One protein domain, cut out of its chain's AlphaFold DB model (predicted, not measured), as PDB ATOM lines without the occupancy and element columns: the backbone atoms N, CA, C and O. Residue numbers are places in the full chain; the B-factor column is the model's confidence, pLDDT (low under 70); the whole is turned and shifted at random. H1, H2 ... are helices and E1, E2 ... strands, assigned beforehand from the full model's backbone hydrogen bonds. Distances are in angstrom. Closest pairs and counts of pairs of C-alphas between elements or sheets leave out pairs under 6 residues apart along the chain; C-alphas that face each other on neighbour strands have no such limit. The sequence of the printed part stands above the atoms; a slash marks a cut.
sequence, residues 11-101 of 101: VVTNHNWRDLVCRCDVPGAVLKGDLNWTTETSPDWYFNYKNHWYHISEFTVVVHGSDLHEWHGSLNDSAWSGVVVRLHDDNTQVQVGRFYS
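AT A GLANCE: This is residues 11 to 101 of the 101 residues of an uncharacterized protein of Deltaproteobacteria bacterium (UniProt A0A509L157). A twisted sheet of four strands has the small E2-E3 hairpin over one face, and the short helix H1 lies beyond this hairpin, at the end far from the sheet. The link from E3 to E4 runs along the E4 edge, where residues 60 to 61 pair antiparallel with residues 73 to 74 of E4. The printed part has 91 residues with six named strands and one named helix, in the order E1 H1 E2 E3 E4 E5 E6; the larger sheet, E1 E6 E5 E4, is antiparallel. The class is mostly strand, with under half of the residues in named elements. The whole is compact, with a radius of gyration of the C-alphas of 13.1 A, and spans 36 by 30 by 23 A.

HOW THE PARTS SIT: E1, residues 11 to 19, bends by 65 degrees at residue 14 and is antiparallel to E6, residues 93 to 100, with N 12 and O 98 2.8 A apart. H1, residues 28 to 32, is not on this sheet; its one O i to N i+4 pair is within hydrogen-bond range. E2, residues 46 to 49, and E3, residues 52 to 55, form a hairpin, with N 49 and O 52 2.8 A apart. The closest C-alphas of H1 and E3, Val 30 and Trp 53, are 7.4 A apart; those of E2 and E6, Tyr 49 and Val 96, are 7.6 A apart. E4, residues 73 to 76, E5, residues 81 to 87, and E6 form a meander, each strand the antiparallel neighbour of the one before; N 75 and O 83 are 2.8 A apart, N 97 and O 84 2.9 A. The sheet is strongly twisted, only just, with C-alphas up to 4.4 A off its plane. E3 and E4 are apart.

IN THESE COORDINATES: E1 begins at C-alpha 11 (171.840, 325.062, 259.399) and is 20.7 A long. E5 is 19.9 A long. E6, 23.4 A, ends at C-alpha 100 (165.575, 323.183, 259.642).

THE WHOLE: The C-alphas farthest apart, Ala 29 and Gly 65, are 38.9 A apart. The printed part has no cut. The links H1 to E2 and E3 to E4 are long. The mean pLDDT of the printed part is 94.0; residue 43 is under 70.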
ATOM      1  N   VAL A  11     171.301 324.732 258.072       96.94
ATOM      2  CA  VAL A  11     171.840 325.062 259.399       96.94
ATOM      3  C   VAL A  11     172.156 326.551 259.514       96.94
ATOM      4  O   VAL A  11     172.925 327.106 258.736       96.94
ATOM      5  N   VAL A  12     171.598 327.196 260.539       97.25
ATOM      6  CA  VAL A  12     171.875 328.585 260.908       97.25
ATOM      7  C   VAL A  12     172.736 328.607 262.167       97.25
ATOM      8  O   VAL A  12     172.305 328.190 263.245       97.25
ATOM      9  N   THR A  13     173.949 329.134 262.050       97.06
ATOM     10  CA  THR A  13     174.898 329.293 263.157       97.06
ATOM     11  C   THR A  13     175.669 330.604 263.010       97.06
ATOM     12  O   THR A  13     175.762 331.166 261.923       97.06
ATOM     13  N   ASN A  14     176.204 331.120 264.117       95.81
ATOM     14  CA  ASN A  14     177.117 332.262 264.104       95.81
ATOM     15  C   ASN A  14     178.595 331.840 264.139       95.81
ATOM     16  O   ASN A  14     179.450 332.711 264.241       95.81
ATOM     17  N   HIS A  15     178.883 330.532 264.103       95.12
ATOM     18  CA  HIS A  15     180.230 329.950 264.150       95.12
ATOM     19  C   HIS A  15     181.070 330.339 265.380       95.12
ATOM     20  O   HIS A  15     182.279 330.107 265.409       95.12
ATOM     21  N   ASN A  16     180.448 330.880 266.428       97.19
ATOM     22  CA  ASN A  16     181.166 331.236 267.644       97.19
ATOM     23  C   ASN A  16     181.291 330.024 268.563       97.19
ATOM     24  O   ASN A  16     180.294 329.365 268.876       97.19
ATOM     25  N   TRP A  17     182.511 329.796 269.036       97.56
ATOM     26  CA  TRP A  17     182.796 328.871 270.123       97.56
ATOM     27  C   TRP A  17     182.246 329.405 271.446       97.56
ATOM     28  O   TRP A  17     182.200 330.617 271.681       97.56
ATOM     29  N   ARG A  18     181.789 328.487 272.293       96.50
ATOM     30  CA  ARG A  18     181.273 328.743 273.638       96.50
ATOM     31  C   ARG A  18     181.928 327.768 274.589       96.50
ATOM     32  O   ARG A  18     182.064 326.600 274.235       96.50
ATOM     33  N   ASP A  19     182.266 328.233 275.778       96.69
ATOM     34  CA  ASP A  19     182.860 327.368 276.786       96.69
ATOM     35  C   ASP A  19     181.817 326.383 277.315       96.69
ATOM     36  O   ASP A  19     180.667 326.747 277.596       96.69
ATOM     37  N   LEU A  20     182.230 325.124 277.423       96.75
ATOM     38  CA  LEU A  20     181.533 324.137 278.226       96.75
ATOM     39  C   LEU A  20     181.909 324.384 279.685       96.75
ATOM     40  O   LEU A  20     183.075 324.595 280.015       96.75
ATOM     41  N   VAL A  21     180.913 324.368 280.559       95.88
ATOM     42  CA  VAL A  21     181.097 324.648 281.985       95.88
ATOM     43  C   VAL A  21     180.702 323.444 282.824       95.88
ATOM     44  O   VAL A  21     179.904 322.618 282.375       95.88
ATOM     45  N   CYS A  22     181.243 323.365 284.041       93.00
ATOM     46  CA  CYS A  22     180.875 322.326 284.997       93.00
ATOM     47  C   CYS A  22     179.454 322.541 285.521       93.00
ATOM     48  O   CYS A  22     178.917 323.652 285.511       93.00
ATOM     49  N   ARG A  23     178.890 321.496 286.135       93.94
ATOM     50  CA  ARG A  23     177.642 321.592 286.905       93.94
ATOM     51  C   ARG A  23     177.649 322.744 287.914       93.94
ATOM     52  O   ARG A  23     176.621 323.384 288.113       93.94
ATOM     53  N   CYS A  24     178.793 322.984 288.558       92.56
ATOM     54  CA  CYS A  24     178.972 324.030 289.562       92.56
ATOM     55  C   CYS A  24     178.683 325.450 289.052       92.56
ATOM     56  O   CYS A  24     178.257 326.295 289.838       92.56
ATOM     57  N   ASP A  25     178.880 325.696 287.757       94.75
ATOM     58  CA  ASP A  25     178.677 327.004 287.132       94.75
ATOM     59  C   ASP A  25     177.241 327.193 286.618       94.75
ATOM     60  O   ASP A  25     176.838 328.298 286.241       94.75
ATOM     61  N   VAL A  26     176.435 326.126 286.607       95.06
ATOM     62  CA  VAL A  26     175.038 326.184 286.176       95.06
ATOM     63  C   VAL A  26     174.182 326.784 287.298       95.06
ATOM     64  O   VAL A  26     174.239 326.321 288.442       95.06
ATOM     65  N   PRO A  27     173.315 327.774 287.011       96.69
ATOM     66  CA  PRO A  27     172.425 328.334 288.018       96.69
ATOM     67  C   PRO A  27     171.581 327.251 288.701       96.69
ATOM     68  O   PRO A  27     170.871 326.489 288.049       96.69
ATOM     69  N   GLY A  28     171.578 327.220 290.037       95.25
ATOM     70  CA  GLY A  28     170.886 326.166 290.791       95.25
ATOM     71  C   GLY A  28     169.377 326.061 290.514       95.25
ATOM     72  O   GLY A  28     168.799 324.990 290.680       95.25
ATOM     73  N   ALA A  29     168.730 327.145 290.070       96.62
ATOM     74  CA  ALA A  29     167.333 327.118 289.631       96.62
ATOM     75  C   ALA A  29     167.139 326.308 288.336       96.62
ATOM     76  O   ALA A  29     166.180 325.551 288.239       96.62
ATOM     77  N   VAL A  30     168.076 326.410 287.389       96.81
ATOM     78  CA  VAL A  30     168.091 325.617 286.149       96.81
ATOM     79  C   VAL A  30     168.318 324.145 286.477       96.81
ATOM     80  O   VAL A  30     167.592 323.283 285.993       96.81
ATOM     81  N   LEU A  31     169.263 323.855 287.378       94.81
ATOM     82  CA  LEU A  31     169.532 322.487 287.827       94.81
ATOM     83  C   LEU A  31     168.332 321.828 288.509       94.81
ATOM     84  O   LEU A  31     168.176 320.622 288.415       94.81
ATOM     85  N   LYS A  32     167.494 322.590 289.215       94.94
ATOM     86  CA  LYS A  32     166.287 322.065 289.880       94.94
ATOM     87  C   LYS A  32     165.060 322.015 288.966       94.94
ATOM     88  O   LYS A  32     164.106 321.313 289.297       94.94
ATOM     89  N   GLY A  33     165.071 322.777 287.877       95.06
ATOM     90  CA  GLY A  33     164.030 322.795 286.857       95.06
ATOM     91  C   GLY A  33     164.423 321.910 285.683       95.06
ATOM     92  O   GLY A  33     164.306 320.690 285.758       95.06
ATOM     93  N   ASP A  34     164.917 322.550 284.628       92.94
ATOM     94  CA  ASP A  34     165.171 321.962 283.309       92.94
ATOM     95  C   ASP A  34     166.155 320.782 283.337       92.94
ATOM     96  O   ASP A  34     166.022 319.837 282.563       92.94
ATOM     97  N   LEU A  35     167.120 320.800 284.261       94.31
ATOM     98  CA  LEU A  35     168.182 319.793 284.348       94.31
ATOM     99  C   LEU A  35     168.096 318.933 285.619       94.31
ATOM    100  O   LEU A  35     169.101 318.382 286.062       94.31
ATOM    101  N   ASN A  36     166.911 318.779 286.215       94.25
ATOM    102  CA  ASN A  36     166.728 318.049 287.483       94.25
ATOM    103  C   ASN A  36     167.074 316.552 287.444       94.25
ATOM    104  O   ASN A  36     167.237 315.929 288.492       94.25
ATOM    105  N   TRP A  37     167.205 315.988 286.247       92.12
ATOM    106  CA  TRP A  37     167.589 314.603 286.005       92.12
ATOM    107  C   TRP A  37     169.108 314.384 286.074       92.12
ATOM    108  O   TRP A  37     169.556 313.248 286.215       92.12
ATOM    109  N   THR A  38     169.905 315.453 285.988       92.00
ATOM    110  CA  THR A  38     171.372 315.380 286.048       92.00
ATOM    111  C   THR A  38     171.860 315.209 287.490       92.00
ATOM    112  O   THR A  38     171.398 315.886 288.415       92.00
ATOM    113  N   THR A  39     172.829 314.315 287.692       85.88
ATOM    114  CA  THR A  39     173.457 314.038 288.996       85.88
ATOM    115  C   THR A  39     174.901 314.541 289.033       85.88
ATOM    116  O   THR A  39     175.490 314.820 287.995       85.88
ATOM    117  N   GLU A  40     175.511 314.591 290.221       79.44
ATOM    118  CA  GLU A  40     176.946 314.908 290.388       79.44
ATOM    119  C   GLU A  40     177.893 313.881 289.741       79.44
ATOM    120  O   GLU A  40     179.095 314.095 289.688       79.44
ATOM    121  N   THR A  41     177.366 312.750 289.267       77.88
ATOM    122  CA  THR A  41     178.136 311.695 288.593       77.88
ATOM    123  C   THR A  41     177.920 311.680 287.076       77.88
ATOM    124  O   THR A  41     178.400 310.768 286.407       77.88
ATOM    125  N   SER A  42     177.122 312.606 286.536       72.94
ATOM    126  CA  SER A  42     176.864 312.718 285.093       72.94
ATOM    127  C   SER A  42     178.057 313.388 284.388       72.94
ATOM    128  O   SER A  42     178.765 314.151 285.035       72.94
ATOM    129  N   PRO A  43     178.316 313.132 283.090       68.56
ATOM    130  CA  PRO A  43     179.391 313.815 282.366       68.56
ATOM    131  C   PRO A  43     179.211 315.340 282.414       68.56
ATOM    132  O   PRO A  43     178.188 315.846 281.984       68.56
ATOM    133  N   ASP A  44     180.199 316.080 282.906       79.88
ATOM    134  CA  ASP A  44     179.989 317.428 283.460       79.88
ATOM    135  C   ASP A  44     179.884 318.594 282.463       79.88
ATOM    136  O   ASP A  44     180.135 319.734 282.845       79.88
ATOM    137  N   TRP A  45     179.521 318.364 281.202       94.75
ATOM    138  CA  TRP A  45     179.556 319.439 280.208       94.75
ATOM    139  C   TRP A  45     178.185 320.043 279.925       94.75
ATOM    140  O   TRP A  45     177.317 319.430 279.296       94.75
ATOM    141  N   TYR A  46     178.041 321.295 280.355       96.81
ATOM    142  CA  TYR A  46     176.859 322.124 280.174       96.81
ATOM    143  C   TYR A  46     177.198 323.352 279.332       96.81
ATOM    144  O   TYR A  46     178.334 323.823 279.330       96.81
ATOM    145  N   PHE A  47     176.207 323.920 278.654       97.25
ATOM    146  CA  PHE A  47     176.351 325.215 277.988       97.25
ATOM    147  C   PHE A  47     175.025 325.964 277.928       97.25
ATOM    148  O   PHE A  47     173.948 325.368 277.886       97.25
ATOM    149  N   ASN A  48     175.106 327.295 277.879       97.06
ATOM    150  CA  ASN A  48     173.951 328.142 277.621       97.06
ATOM    151  C   ASN A  48     173.897 328.564 276.147       97.06
ATOM    152  O   ASN A  48     174.857 329.111 275.591       97.06
ATOM    153  N   TYR A  49     172.741 328.370 275.522       96.06
ATOM    154  CA  TYR A  49     172.450 328.849 274.183       96.06
ATOM    155  C   TYR A  49     171.057 329.478 274.135       96.06
ATOM    156  O   TYR A  49     170.056 328.840 274.439       96.06
ATOM    157  N   LYS A  50     170.998 330.759 273.744       93.44
ATOM    158  CA  LYS A  50     169.753 331.549 273.658       93.44
ATOM    159  C   LYS A  50     168.897 331.474 274.936       93.44
ATOM    160  O   LYS A  50     167.685 331.304 274.857       93.44
ATOM    161  N   ASN A  51     169.531 331.643 276.100       94.06
ATOM    162  CA  ASN A  51     168.909 331.571 277.430       94.06
ATOM    163  C   ASN A  51     168.362 330.189 277.818       94.06
ATOM    164  O   ASN A  51     167.702 330.079 278.847       94.06
ATOM    165  N   HIS A  52     168.669 329.144 277.052       95.44
ATOM    166  CA  HIS A  52     168.380 327.766 277.418       95.44
ATOM    167  C   HIS A  52     169.677 327.047 277.779       95.44
ATOM    168  O   HIS A  52     170.704 327.238 277.124       95.44
ATOM    169  N   TRP A  53     169.637 326.265 278.849       97.06
ATOM    170  CA  TRP A  53     170.770 325.463 279.285       97.06
ATOM    171  C   TRP A  53     170.620 324.049 278.768       97.06
ATOM    172  O   TRP A  53     169.554 323.463 278.892       97.06
ATOM    173  N   TYR A  54     171.712 323.522 278.237       96.88
ATOM    174  CA  TYR A  54     171.782 322.168 277.728       96.88
ATOM    175  C   TYR A  54     172.882 321.403 278.448       96.88
ATOM    176  O   TYR A  54     173.930 321.963 278.785       96.88
ATOM    177  N   HIS A  55     172.655 320.112 278.614       96.06
ATOM    178  CA  HIS A  55     173.658 319.119 278.944       96.06
ATOM    179  C   HIS A  55     174.074 318.381 277.665       96.06
ATOM    180  O   HIS A  55     173.233 317.986 276.858       96.06
ATOM    181  N   ILE A  56     175.374 318.151 277.458       95.06
ATOM    182  CA  ILE A  56     175.871 317.554 276.202       95.06
ATOM    183  C   ILE A  56     175.269 316.174 275.912       95.06
ATOM    184  O   ILE A  56     175.035 315.846 274.751       95.06
ATOM    185  N   SER A  57     174.950 315.384 276.939       93.25
ATOM    186  CA  SER A  57     174.340 314.059 276.739       93.25
ATOM    187  C   SER A  57     172.902 314.085 276.210       93.25
ATOM    188  O   SER A  57     172.357 313.019 275.941       93.25
ATOM    189  N   GLU A  58     172.259 315.250 276.103       95.38
ATOM    190  CA  GLU A  58     170.943 315.367 275.459       95.38
ATOM    191  C   GLU A  58     171.042 315.205 273.937       95.38
ATOM    192  O   GLU A  58     170.065 314.859 273.276       95.38
ATOM    193  N   PHE A  59     172.226 315.434 273.366       96.50
ATOM    194  CA  PHE A  59     172.443 315.373 271.929       96.50
ATOM    195  C   PHE A  59     172.729 313.942 271.487       96.50
ATOM    196  O   PHE A  59     173.621 313.265 271.998       96.50
ATOM    197  N   THR A  60     171.989 313.495 270.477       96.06
ATOM    198  CA  THR A  60     172.256 312.222 269.807       96.06
ATOM    199  C   THR A  60     173.374 312.418 268.794       96.06
ATOM    200  O   THR A  60     173.398 313.430 268.097       96.06
ATOM    201  N   VAL A  61     174.290 311.452 268.700       96.25
ATOM    202  CA  VAL A  61     175.386 311.484 267.723       96.25
ATOM    203  C   VAL A  61     174.821 311.567 266.308       96.25
ATOM    204  O   VAL A  61     173.962 310.770 265.925       96.25
ATOM    205  N   VAL A  62     175.327 312.517 265.525       95.56
ATOM    206  CA  VAL A  62     174.963 312.640 264.114       95.56
ATOM    207  C   VAL A  62     175.585 311.487 263.326       95.56
ATOM    208  O   VAL A  62     176.780 311.210 263.422       95.56
ATOM    209  N   VAL A  63     174.763 310.800 262.533       91.94
ATOM    210  CA  VAL A  63     175.206 309.661 261.722       91.94
ATOM    211  C   VAL A  63     175.988 310.149 260.504       91.94
ATOM    212  O   VAL A  63     175.587 311.091 259.810       91.94
ATOM    213  N   HIS A  64     177.094 309.464 260.221       85.81
ATOM    214  CA  HIS A  64     177.916 309.713 259.044       85.81
ATOM    215  C   HIS A  64     177.098 309.525 257.754       85.81
ATOM    216  O   HIS A  64     176.461 308.489 257.567       85.81
ATOM    217  N   GLY A  65     177.133 310.516 256.859       85.19
ATOM    218  CA  GLY A  65     176.353 310.528 255.613       85.19
ATOM    219  C   GLY A  65     174.982 311.211 255.704       85.19
ATOM    220  O   GLY A  65     174.274 311.239 254.704       85.19
ATOM    221  N   SER A  66     174.611 311.766 256.862       90.44
ATOM    222  CA  SER A  66     173.456 312.666 256.973       90.44
ATOM    223  C   SER A  66     173.774 314.080 256.470       90.44
ATOM    224  O   SER A  66     174.939 314.483 256.384       90.44
ATOM    225  N   ASP A  67     172.737 314.880 256.223       91.50
ATOM    226  CA  ASP A  67     172.884 316.300 255.870       91.50
ATOM    227  C   ASP A  67     173.597 317.122 256.957       91.50
ATOM    228  O   ASP A  67     174.126 318.197 256.689       91.50
ATOM    229  N   LEU A  68     173.654 316.606 258.187       94.44
ATOM    230  CA  LEU A  68     174.283 317.252 259.335       94.44
ATOM    231  C   LEU A  68     175.719 316.767 259.591       94.44
ATOM    232  O   LEU A  68     176.254 317.054 260.652       94.44
ATOM    233  N   HIS A  69     176.358 316.053 258.658       93.19
ATOM    234  CA  HIS A  69     177.664 315.389 258.842       93.19
ATOM    235  C   HIS A  69     178.826 316.274 259.340       93.19
ATOM    236  O   HIS A  69     179.814 315.740 259.839       93.19
ATOM    237  N   GLU A  70     178.741 317.601 259.219       94.06
ATOM    238  CA  GLU A  70     179.726 318.536 259.789       94.06
ATOM    239  C   GLU A  70     179.547 318.785 261.302       94.06
ATOM    240  O   GLU A  70     180.378 319.440 261.937       94.06
ATOM    241  N   TRP A  71     178.455 318.288 261.882       96.69
ATOM    242  CA  TRP A  71     178.083 318.420 263.287       96.69
ATOM    243  C   TRP A  71     178.263 317.088 264.013       96.69
ATOM    244  O   TRP A  71     178.165 316.016 263.425       96.69
ATOM    245  N   HIS A  72     178.535 317.149 265.316       96.94
ATOM    246  CA  HIS A  72     178.802 315.956 266.124       96.94
ATOM    247  C   HIS A  72     177.538 315.422 266.801       96.94
ATOM    248  O   HIS A  72     177.397 314.212 266.976       96.94
ATOM    249  N   GLY A  73     176.615 316.309 267.175       97.00
ATOM    250  CA  GLY A  73     175.378 315.937 267.851       97.00
ATOM    251  C   GLY A  73     174.181 316.773 267.411       97.00
ATOM    252  O   GLY A  73     174.333 317.928 267.019       97.00
ATOM    253  N   SER A  74     172.989 316.191 267.505       97.44
ATOM    254  CA  SER A  74     171.709 316.844 267.223       97.44
ATOM    255  C   SER A  74     170.680 316.548 268.313       97.44
ATOM    256  O   SER A  74     170.622 315.438 268.844       97.44
ATOM    257  N   LEU A  75     169.842 317.535 268.609       97.56
ATOM    258  CA  LEU A  75     168.686 317.440 269.492       97.56
ATOM    259  C   LEU A  75     167.480 318.041 268.770       97.56
ATOM    260  O   LEU A  75     167.478 319.229 268.442       97.56
ATOM    261  N   ASN A  76     166.455 317.229 268.530       96.12
ATOM    262  CA  ASN A  76     165.247 317.666 267.836       96.12
ATOM    263  C   ASN A  76     164.348 318.449 268.803       96.12
ATOM    264  O   ASN A  76     163.994 317.934 269.862       96.12
ATOM    265  N   ASP A  77     163.957 319.671 268.431       93.06
ATOM    266  CA  ASP A  77     162.919 320.432 269.146       93.06
ATOM    267  C   ASP A  77     161.533 320.257 268.498       93.06
ATOM    268  O   ASP A  77     160.507 320.481 269.143       93.06
ATOM    269  N   SER A  78     161.490 319.791 267.245       94.31
ATOM    270  CA  SER A  78     160.283 319.367 266.538       94.31
ATOM    271  C   SER A  78     160.600 318.261 265.518       94.31
ATOM    272  O   SER A  78     161.718 317.756 265.459       94.31
ATOM    273  N   ALA A  79     159.619 317.878 264.695       91.50
ATOM    274  CA  ALA A  79     159.842 316.937 263.595       91.50
ATOM    275  C   ALA A  79     160.760 317.492 262.486       91.50
ATOM    276  O   ALA A  79     161.376 316.711 261.771       91.50
ATOM    277  N   TRP A  80     160.854 318.820 262.360       93.38
ATOM    278  CA  TRP A  80     161.480 319.512 261.222       93.38
ATOM    279  C   TRP A  80     162.548 320.520 261.653       93.38
ATOM    280  O   TRP A  80     163.055 321.301 260.852       93.38
ATOM    281  N   SER A  81     162.867 320.565 262.944       96.12
ATOM    282  CA  SER A  81     163.840 321.504 263.478       96.12
ATOM    283  C   SER A  81     164.507 320.974 264.732       96.12
ATOM    284  O   SER A  81     164.003 320.079 265.422       96.12
ATOM    285  N   GLY A  82     165.648 321.569 265.044       96.81
ATOM    286  CA  GLY A  82     166.341 321.294 266.284       96.81
ATOM    287  C   GLY A  82     167.628 322.076 266.420       96.81
ATOM    288  O   GLY A  82     167.902 323.036 265.694       96.81
ATOM    289  N   VAL A  83     168.423 321.658 267.392       98.25
ATOM    290  CA  VAL A  83     169.732 322.214 267.715       98.25
ATOM    291  C   VAL A  83     170.799 321.206 267.314       98.25
ATOM    292  O   VAL A  83     170.639 320.007 267.519       98.25
ATOM    293  N   VAL A  84     171.902 321.697 266.762       98.00
ATOM    294  CA  VAL A  84     173.099 320.901 266.473       98.00
ATOM    295  C   VAL A  84     174.290 321.455 267.227       98.00
ATOM    296  O   VAL A  84     174.386 322.665 267.453       98.00
ATOM    297  N   VAL A  85     175.194 320.563 267.611       98.12
ATOM    298  CA  VAL A  85     176.419 320.885 268.338       98.12
ATOM    299  C   VAL A  85     177.632 320.299 267.642       98.12
ATOM    300  O   VAL A  85     177.612 319.181 267.123       98.12
ATOM    301  N   ARG A  86     178.706 321.077 267.632       97.75
ATOM    302  CA  ARG A  86     180.030 320.653 267.199       97.75
ATOM    303  C   ARG A  86     180.990 320.935 268.337       97.75
ATOM    304  O   ARG A  86     181.113 322.074 268.778       97.75
ATOM    305  N   LEU A  87     181.626 319.885 268.831       96.81
ATOM    306  CA  LEU A  87     182.646 319.989 269.869       96.81
ATOM    307  C   LEU A  87     183.969 320.433 269.249       96.81
ATOM    308  O   LEU A  87     184.294 320.031 268.131       96.81
ATOM    309  N   HIS A  88     184.703 321.267 269.973       96.38
ATOM    310  CA  HIS A  88     186.090 321.577 269.652       96.38
ATOM    311  C   HIS A  88     186.974 320.349 269.915       96.38
ATOM    312  O   HIS A  88     186.606 319.482 270.709       96.38
ATOM    313  N   ASP A  89     188.144 320.274 269.280       94.06
ATOM    314  CA  ASP A  89     189.015 319.088 269.328       94.06
ATOM    315  C   ASP A  89     189.509 318.750 270.748       94.06
ATOM    316  O   ASP A  89     189.792 317.594 271.059       94.06
ATOM    317  N   ASP A  90     189.583 319.748 271.633       93.81
ATOM    318  CA  ASP A  90     189.946 319.577 273.045       93.81
ATOM    319  C   ASP A  90     188.754 319.268 273.969       93.81
ATOM    320  O   ASP A  90     188.942 319.071 275.169       93.81
ATOM    321  N   ASN A  91     187.534 319.197 273.425       89.94
ATOM    322  CA  ASN A  91     186.279 318.986 274.149       89.94
ATOM    323  C   ASN A  91     185.985 320.016 275.256       89.94
ATOM    324  O   ASN A  91     185.225 319.716 276.174       89.94
ATOM    325  N   THR A  92     186.555 321.221 275.185       94.88
ATOM    326  CA  THR A  92     186.295 322.297 276.163       94.88
ATOM    327  C   THR A  92     185.308 323.340 275.655       94.88
ATOM    328  O   THR A  92     184.737 324.096 276.438       94.88
ATOM    329  N   GLN A  93     185.074 323.370 274.341       97.25
ATOM    330  CA  GLN A  93     184.186 324.330 273.702       97.25
ATOM    331  C   GLN A  93     183.194 323.658 272.759       97.25
ATOM    332  O   GLN A  93     183.421 322.567 272.230       97.25
ATOM    333  N   VAL A  94     182.088 324.354 272.517       97.88
ATOM    334  CA  VAL A  94     181.019 323.928 271.621       97.88
ATOM    335  C   VAL A  94     180.597 325.060 270.687       97.88
ATOM    336  O   VAL A  94     180.384 326.202 271.100       97.88
ATOM    337  N   GLN A  95     180.460 324.741 269.407       98.31
ATOM    338  CA  GLN A  95     179.698 325.522 268.441       98.31
ATOM    339  C   GLN A  95     178.270 324.998 268.402       98.31
ATOM    340  O   GLN A  95     178.037 323.791 268.438       98.31
ATOM    341  N   VAL A  96     177.311 325.915 268.294       98.31
ATOM    342  CA  VAL A  96     175.885 325.585 268.304       98.31
ATOM    343  C   VAL A  96     175.220 326.164 267.060       98.31
ATOM    344  O   VAL A  96     175.480 327.309 266.673       98.31
ATOM    345  N   GLY A  97     174.351 325.381 266.435       97.56
ATOM    346  CA  GLY A  97     173.517 325.789 265.311       97.56
ATOM    347  C   GLY A  97     172.062 325.404 265.534       97.56
ATOM    348  O   GLY A  97     171.737 324.616 266.422       97.56
ATOM    349  N   ARG A  98     171.169 325.972 264.726       97.69
ATOM    350  CA  ARG A  98     169.814 325.444 264.541       97.69
ATOM    351  C   ARG A  98     169.687 324.863 263.151       97.69
ATOM    352  O   ARG A  98     170.088 325.536 262.206       97.69
ATOM    353  N   PHE A  99     169.106 323.677 263.039       96.25
ATOM    354  CA  PHE A  99     168.773 323.095 261.746       96.25
ATOM    355  C   PHE A  99     167.269 323.180 261.470       96.25
ATOM    356  O   PHE A  99     166.460 323.228 262.402       96.25
ATOM    357  N   TYR A 100     166.930 323.200 260.184       95.50
ATOM    358  CA  TYR A 100     165.575 323.183 259.642       95.50
ATOM    359  C   TYR A 100     165.557 322.226 258.447       95.50
ATOM    360  O   TYR A 100     166.416 322.363 257.573       95.50
ATOM    361  N   SER A 101     164.630 321.272 258.435       87.25
ATOM    362  CA  SER A 101     164.449 320.265 257.381       87.25
ATOM    363  C   SER A 101     163.039 320.298 256.813       87.25
ATOM    364  O   SER A 101     162.127 320.778 257.518       87.25
TER     365      SER A 101